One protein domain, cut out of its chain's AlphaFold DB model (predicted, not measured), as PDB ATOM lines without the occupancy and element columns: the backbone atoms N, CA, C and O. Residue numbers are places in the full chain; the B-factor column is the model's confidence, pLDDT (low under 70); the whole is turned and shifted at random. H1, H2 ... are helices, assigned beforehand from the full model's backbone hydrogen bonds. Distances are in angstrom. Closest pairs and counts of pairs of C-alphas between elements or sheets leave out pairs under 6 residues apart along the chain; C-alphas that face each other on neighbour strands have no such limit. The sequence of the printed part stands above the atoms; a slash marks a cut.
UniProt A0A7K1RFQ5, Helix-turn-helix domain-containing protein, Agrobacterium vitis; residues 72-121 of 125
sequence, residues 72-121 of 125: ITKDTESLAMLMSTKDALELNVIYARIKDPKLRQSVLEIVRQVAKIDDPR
ATOM      1  N   ILE A  72     -14.263 -47.238  13.562       49.38
ATOM      2  CA  ILE A  72     -14.887 -48.391  12.898       49.38
ATOM      3  C   ILE A  72     -15.098 -49.545  13.898       49.38
ATOM      4  O   ILE A  72     -15.950 -50.404  13.691       49.38
ATOM      5  N   THR A  73     -14.356 -49.583  15.009       47.44
ATOM      6  CA  THR A  73     -14.477 -50.641  16.017       47.44
ATOM      7  C   THR A  73     -15.765 -50.552  16.831       47.44
ATOM      8  O   THR A  73     -16.442 -51.574  16.978       47.44
ATOM      9  N   LYS A  74     -16.177 -49.353  17.266       47.12
ATOM     10  CA  LYS A  74     -17.510 -49.146  17.863       47.12
ATOM     11  C   LYS A  74     -18.633 -49.403  16.866       47.12
ATOM     12  O   LYS A  74     -19.668 -49.961  17.241       47.12
ATOM     13  N   ASP A  75     -18.403 -49.058  15.602       51.62
ATOM     14  CA  ASP A  75     -19.365 -49.311  14.537       51.62
ATOM     15  C   ASP A  75     -19.523 -50.808  14.273       51.62
ATOM     16  O   ASP A  75     -20.643 -51.250  14.088       51.62
ATOM     17  N   THR A  76     -18.473 -51.634  14.324       52.16
ATOM     18  CA  THR A  76     -18.610 -53.082  14.055       52.16
ATOM     19  C   THR A  76     -19.420 -53.847  15.104       52.16
ATOM     20  O   THR A  76     -20.224 -54.701  14.732       52.16
ATOM     21  N   GLU A  77     -19.264 -53.540  16.395       49.53
ATOM     22  CA  GLU A  77     -20.074 -54.158  17.458       49.53
ATOM     23  C   GLU A  77     -21.520 -53.643  17.420       49.53
ATOM     24  O   GLU A  77     -22.465 -54.431  17.509       49.53
ATOM     25  N   SER A  78     -21.699 -52.341  17.177       56.88
ATOM     26  CA  SER A  78     -23.019 -51.719  17.018       56.88
ATOM     27  C   SER A  78     -23.734 -52.206  15.753       56.88
ATOM     28  O   SER A  78     -24.935 -52.460  15.790       56.88
ATOM     29  N   LEU A  79     -23.005 -52.420  14.655       57.28
ATOM     30  CA  LEU A  79     -23.491 -53.019  13.411       57.28
ATOM     31  C   LEU A  79     -23.824 -54.493  13.606       57.28
ATOM     32  O   LEU A  79     -24.839 -54.934  13.092       57.28
ATOM     33  N   ALA A  80     -23.038 -55.265  14.359       58.34
ATOM     34  CA  ALA A  80     -23.368 -56.658  14.661       58.34
ATOM     35  C   ALA A  80     -24.644 -56.773  15.515       58.34
ATOM     36  O   ALA A  80     -25.473 -57.660  15.286       58.34
ATOM     37  N   MET A  81     -24.832 -55.852  16.462       58.66
ATOM     38  CA  MET A  81     -26.034 -55.766  17.292       58.66
ATOM     39  C   MET A  81     -27.252 -55.286  16.482       58.66
ATOM     40  O   MET A  81     -28.323 -55.880  16.588       58.66
ATOM     41  N   LEU A  82     -27.075 -54.300  15.594       56.06
ATOM     42  CA  LEU A  82     -28.082 -53.858  14.618       56.06
ATOM     43  C   LEU A  82     -28.425 -54.956  13.610       56.06
ATOM     44  O   LEU A  82     -29.586 -55.191  13.338       56.06
ATOM     45  N   MET A  83     -27.456 -55.702  13.091       56.69
ATOM     46  CA  MET A  83     -27.697 -56.845  12.202       56.69
ATOM     47  C   MET A  83     -28.344 -58.037  12.925       56.69
ATOM     48  O   MET A  83     -28.691 -59.019  12.271       56.69
ATOM     49  N   SER A  84     -28.497 -57.971  14.252       58.03
ATOM     50  CA  SER A  84     -29.205 -58.975  15.051       58.03
ATOM     51  C   SER A  84     -30.692 -58.648  15.249       58.03
ATOM     52  O   SER A  84     -31.431 -59.518  15.717       58.03
ATOM     53  N   THR A  85     -31.175 -57.455  14.870       69.19
ATOM     54  CA  THR A  85     -32.621 -57.193  14.792       69.19
ATOM     55  C   THR A  85     -33.203 -57.766  13.500       69.19
ATOM     56  O   THR A  85     -32.608 -57.684  12.423       69.19
ATOM     57  N   LYS A  86     -34.389 -58.379  13.613       66.94
ATOM     58  CA  LYS A  86     -35.102 -59.007  12.484       66.94
ATOM     59  C   LYS A  86     -35.259 -58.039  11.308       66.94
ATOM     60  O   LYS A  86     -34.971 -58.411  10.173       66.94
ATOM     61  N   ASP A  87     -35.591 -56.792  11.613       69.88
ATOM     62  CA  ASP A  87     -35.868 -55.744  10.633       69.88
ATOM     63  C   ASP A  87     -34.611 -55.349   9.835       69.88
ATOM     64  O   ASP A  87     -34.680 -55.094   8.633       69.88
ATOM     65  N   ALA A  88     -33.426 -55.374  10.456       72.81
ATOM     66  CA  ALA A  88     -32.167 -55.071   9.773       72.81
ATOM     67  C   ALA A  88     -31.717 -56.195   8.826       72.81
ATOM     68  O   ALA A  88     -31.116 -55.935   7.777       72.81
ATOM     69  N   LEU A  89     -32.000 -57.455   9.174       71.62
ATOM     70  CA  LEU A  89     -31.764 -58.588   8.274       71.62
ATOM     71  C   LEU A  89     -32.734 -58.557   7.096       71.62
ATOM     72  O   LEU A  89     -32.311 -58.748   5.955       71.62
ATOM     73  N   GLU A  90     -34.008 -58.279   7.361       75.25
ATOM     74  CA  GLU A  90     -35.035 -58.157   6.329       75.25
ATOM     75  C   GLU A  90     -34.696 -57.039   5.334       75.25
ATOM     76  O   GLU A  90     -34.684 -57.280   4.124       75.25
ATOM     77  N   LEU A  91     -34.290 -55.864   5.828       80.19
ATOM     78  CA  LEU A  91     -33.848 -54.755   4.985       80.19
ATOM     79  C   LEU A  91     -32.674 -55.155   4.084       80.19
ATOM     80  O   LEU A  91     -32.703 -54.880   2.885       80.19
ATOM     81  N   ASN A  92     -31.665 -55.844   4.624       77.81
ATOM     82  CA  ASN A  92     -30.517 -56.305   3.840       77.81
ATOM     83  C   ASN A  92     -30.918 -57.303   2.746       77.81
ATOM     84  O   ASN A  92     -30.452 -57.194   1.611       77.81
ATOM     85  N   VAL A  93     -31.795 -58.262   3.062       79.88
ATOM     86  CA  VAL A  93     -32.278 -59.256   2.092       79.88
ATOM     87  C   VAL A  93     -33.066 -58.584   0.968       79.88
ATOM     88  O   VAL A  93     -32.865 -58.917  -0.201       79.88
ATOM     89  N   ILE A  94     -33.943 -57.634   1.295       79.44
ATOM     90  CA  ILE A  94     -34.747 -56.905   0.306       79.44
ATOM     91  C   ILE A  94     -33.850 -56.005  -0.550       79.44
ATOM     92  O   ILE A  94     -33.932 -56.037  -1.778       79.44
ATOM     93  N   TYR A  95     -32.942 -55.261   0.079       84.44
ATOM     94  CA  TYR A  95     -32.008 -54.369  -0.600       84.44
ATOM     95  C   TYR A  95     -31.084 -55.117  -1.573       84.44
ATOM     96  O   TYR A  95     -30.859 -54.658  -2.695       84.44
ATOM     97  N   ALA A  96     -30.616 -56.316  -1.206       81.81
ATOM     98  CA  ALA A  96     -29.780 -57.153  -2.067       81.81
ATOM     99  C   ALA A  96     -30.490 -57.622  -3.354       81.81
ATOM    100  O   ALA A  96     -29.824 -57.924  -4.345       81.81
ATOM    101  N   ARG A  97     -31.832 -57.659  -3.381       84.75
ATOM    102  CA  ARG A  97     -32.608 -58.024  -4.583       84.75
ATOM    103  C   ARG A  97     -32.647 -56.910  -5.635       84.75
ATOM    104  O   ARG A  97     -32.983 -57.185  -6.788       84.75
ATOM    105  N   ILE A  98     -32.291 -55.675  -5.276       87.12
ATOM    106  CA  ILE A  98     -32.284 -54.531  -6.195       87.12
ATOM    107  C   ILE A  98     -31.057 -54.626  -7.106       87.12
ATOM    108  O   ILE A  98     -29.928 -54.369  -6.680       87.12
ATOM    109  N   LYS A  99     -31.270 -54.996  -8.374       83.31
ATOM    110  CA  LYS A  99     -30.190 -55.168  -9.365       83.31
ATOM    111  C   LYS A  99     -29.690 -53.850  -9.957       83.31
ATOM    112  O   LYS A  99     -28.514 -53.756 -10.287       83.31
ATOM    113  N   ASP A 100     -30.564 -52.852 -10.082       87.69
ATOM    114  CA  ASP A 100     -30.200 -51.551 -10.643       87.69
ATOM    115  C   ASP A 100     -29.404 -50.722  -9.612       87.69
ATOM    116  O   ASP A 100     -29.930 -50.413  -8.533       87.69
ATOM    117  N   PRO A 101     -28.150 -50.338  -9.913       79.56
ATOM    118  CA  PRO A 101     -27.335 -49.534  -9.012       79.56
ATOM    119  C   PRO A 101     -27.923 -48.142  -8.738       79.56
ATOM    120  O   PRO A 101     -27.719 -47.617  -7.646       79.56
ATOM    121  N   LYS A 102     -28.671 -47.546  -9.676       78.44
ATOM    122  CA  LYS A 102     -29.304 -46.232  -9.478       78.44
ATOM    123  C   LYS A 102     -30.443 -46.318  -8.468       78.44
ATOM    124  O   LYS A 102     -30.472 -45.536  -7.523       78.44
ATOM    125  N   LEU A 103     -31.316 -47.319  -8.603       85.75
ATOM    126  CA  LEU A 103     -32.397 -47.560  -7.637       85.75
ATOM    127  C   LEU A 103     -31.849 -47.859  -6.243       85.75
ATOM    128  O   LEU A 103     -32.375 -47.376  -5.243       85.75
ATOM    129  N   ARG A 104     -30.753 -48.616  -6.176       87.56
ATOM    130  CA  ARG A 104     -30.070 -48.915  -4.922       87.56
ATOM    131  C   ARG A 104     -29.590 -47.641  -4.206       87.56
ATOM    132  O   ARG A 104     -29.768 -47.520  -2.996       87.56
ATOM    133  N   GLN A 105     -29.034 -46.682  -4.950       78.38
ATOM    134  CA  GLN A 105     -28.632 -45.379  -4.408       78.38
ATOM    135  C   GLN A 105     -29.828 -44.546  -3.941       78.38
ATOM    136  O   GLN A 105     -29.777 -43.996  -2.844       78.38
ATOM    137  N   SER A 106     -30.921 -44.507  -4.709       84.12
ATOM    138  CA  SER A 106     -32.139 -43.791  -4.306       84.12
ATOM    139  C   SER A 106     -32.739 -44.344  -3.011       84.12
ATOM    140  O   SER A 106     -33.144 -43.579  -2.141       84.12
ATOM    141  N   VAL A 107     -32.741 -45.669  -2.830       88.56
ATOM    142  CA  VAL A 107     -33.191 -46.294  -1.575       88.56
ATOM    143  C   VAL A 107     -32.292 -45.897  -0.405       88.56
ATOM    144  O   VAL A 107     -32.800 -45.520   0.649       88.56
ATOM    145  N   LEU A 108     -30.965 -45.919  -0.581       86.50
ATOM    146  CA  LEU A 108     -30.045 -45.441   0.457       86.50
ATOM    147  C   LEU A 108     -30.276 -43.971   0.805       86.50
ATOM    148  O   LEU A 108     -30.161 -43.591   1.968       86.50
ATOM    149  N   GLU A 109     -30.575 -43.137  -0.184       85.00
ATOM    150  CA  GLU A 109     -30.846 -41.721   0.032       85.00
ATOM    151  C   GLU A 109     -32.106 -41.505   0.872       85.00
ATOM    152  O   GLU A 109     -32.058 -40.750   1.843       85.00
ATOM    153  N   ILE A 110     -33.186 -42.237   0.583       88.50
ATOM    154  CA  ILE A 110     -34.417 -42.207   1.386       88.50
ATOM    155  C   ILE A 110     -34.131 -42.645   2.822       88.50
ATOM    156  O   ILE A 110     -34.475 -41.932   3.761       88.50
ATOM    157  N   VAL A 111     -33.451 -43.780   3.012       87.06
ATOM    158  CA  VAL A 111     -33.116 -44.288   4.354       87.06
ATOM    159  C   VAL A 111     -32.270 -43.272   5.131       87.06
ATOM    160  O   VAL A 111     -32.530 -43.022   6.306       87.06
ATOM    161  N   ARG A 112     -31.306 -42.610   4.474       80.69
ATOM    162  CA  ARG A 112     -30.520 -41.525   5.086       80.69
ATOM    163  C   ARG A 112     -31.376 -40.317   5.456       80.69
ATOM    164  O   ARG A 112     -31.122 -39.705   6.488       80.69
ATOM    165  N   GLN A 113     -32.333 -39.927   4.616       84.06
ATOM    166  CA  GLN A 113     -33.223 -38.802   4.905       84.06
ATOM    167  C   GLN A 113     -34.134 -39.104   6.095       84.06
ATOM    168  O   GLN A 113     -34.229 -38.278   6.997       84.06
ATOM    169  N   VAL A 114     -34.723 -40.300   6.141       83.62
ATOM    170  CA  VAL A 114     -35.552 -40.747   7.269       83.62
ATOM    171  C   VAL A 114     -34.740 -40.763   8.564       83.62
ATOM    172  O   VAL A 114     -35.174 -40.182   9.550       83.62
ATOM    173  N   ALA A 115     -33.518 -41.305   8.543       81.00
ATOM    174  CA  ALA A 115     -32.636 -41.300   9.713       81.00
ATOM    175  C   ALA A 115     -32.278 -39.881  10.197       81.00
ATOM    176  O   ALA A 115     -32.123 -39.655  11.391       81.00
ATOM    177  N   LYS A 116     -32.164 -38.902   9.285       79.44
ATOM    178  CA  LYS A 116     -31.946 -37.489   9.647       79.44
ATOM    179  C   LYS A 116     -33.181 -36.819  10.256       79.44
ATOM    180  O   LYS A 116     -33.019 -35.823  10.956       79.44
ATOM    181  N   ILE A 117     -34.384 -37.286   9.921       83.75
ATOM    182  CA  ILE A 117     -35.654 -36.771  10.459       83.75
ATOM    183  C   ILE A 117     -35.914 -37.358  11.848       83.75
ATOM    184  O   ILE A 117     -36.355 -36.640  12.736       83.75
ATOM    185  N   ASP A 118     -35.601 -38.639  12.026       74.62
ATOM    186  CA  ASP A 118     -35.774 -39.374  13.282       74.62
ATOM    187  C   ASP A 118     -34.670 -39.081  14.316       74.62
ATOM    188  O   ASP A 118     -34.743 -39.549  15.446       74.62
ATOM    189  N   ASP A 119     -33.644 -38.289  13.965       72.88
ATOM    190  CA  ASP A 119     -32.600 -37.885  14.910       72.88
ATOM    191  C   ASP A 119     -33.198 -36.971  16.005       72.88
ATOM    192  O   ASP A 119     -33.543 -35.811  15.728       72.88
ATOM    193  N   PRO A 120     -33.284 -37.431  17.271       58.12
ATOM    194  CA  PRO A 120     -33.900 -36.680  18.366       58.12
ATOM    195  C   PRO A 120     -33.152 -35.384  18.714       58.12
ATOM    196  O   PRO A 120     -33.638 -34.585  19.509       58.12
ATOM    197  N   ARG A 121     -31.979 -35.134  18.119       56.62
ATOM    198  CA  ARG A 121     -31.212 -33.888  18.273       56.62
ATOM    199  C   ARG A 121     -31.739 -32.727  17.421       56.62
ATOM    200  O   ARG A 121     -31.215 -31.621  17.533       56.62
TER     201      ARG A 121
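What this domain is: This is residues 72 to 121 of the 125 residues of the protein "Helix-turn-helix domain-containing protein" of Agrobacterium vitis (UniProt A0A7K1RFQ5). H2 and H3 make an open, narrow V whose closed end is at residues 97 to 100, and H1 turns off from the other end of H2, making a corner with it. Residues 72 to 78 of H1 stick out at one end of the printed part, and residues 109 to 121, of which 109 to 117 belong to H3, stick out at the other. The printed part has 50 residues with three named helices, in the order H1, H2, H3, and no named strand; the class is all helix. The whole is loose, with a radius of gyration of the C-alphas of 12.6 A, and spans 31 by 25 by 21 A.

How they stand to each other: H1, residues 72 to 82, and H2, residues 86 to 96, are close but not clearly touching; their closest C-alphas, those of Leu 82 and Ala 88, are 6.5 A apart. Their lines are about perpendicular, at 74 degrees. H2 and H3, residues 101 to 117, are also close but not clearly touching, with their closest C-alphas, those of Tyr 95 and Arg 104, 7.2 A apart. They run opposite ways at a shallow tilt of 31 degrees. H1 and H3 are apart. In H1, H2 and H3 every O i to N i+4 pair is within hydrogen-bond range.

Where its parts are: H1 begins at C-alpha 72, at (-14.887, -48.391, 12.898), and is 14.4 A long from first to last C-alpha. H2 measures 15.6 A and begins at C-alpha 86, at (-35.102, -59.007, 12.484). H3, the longest helix, measures 24.7 A and ends at C-alpha 117, at (-35.654, -36.771, 10.459).

The domain as a whole: The two C-alphas farthest apart, those of Lys 99 and Arg 121, are 34.9 A apart. The printed part has no cut, and both links are tight. The mean pLDDT of the printed part is 72.7, and residues 72 to 87 and 120 to 121 are under 70.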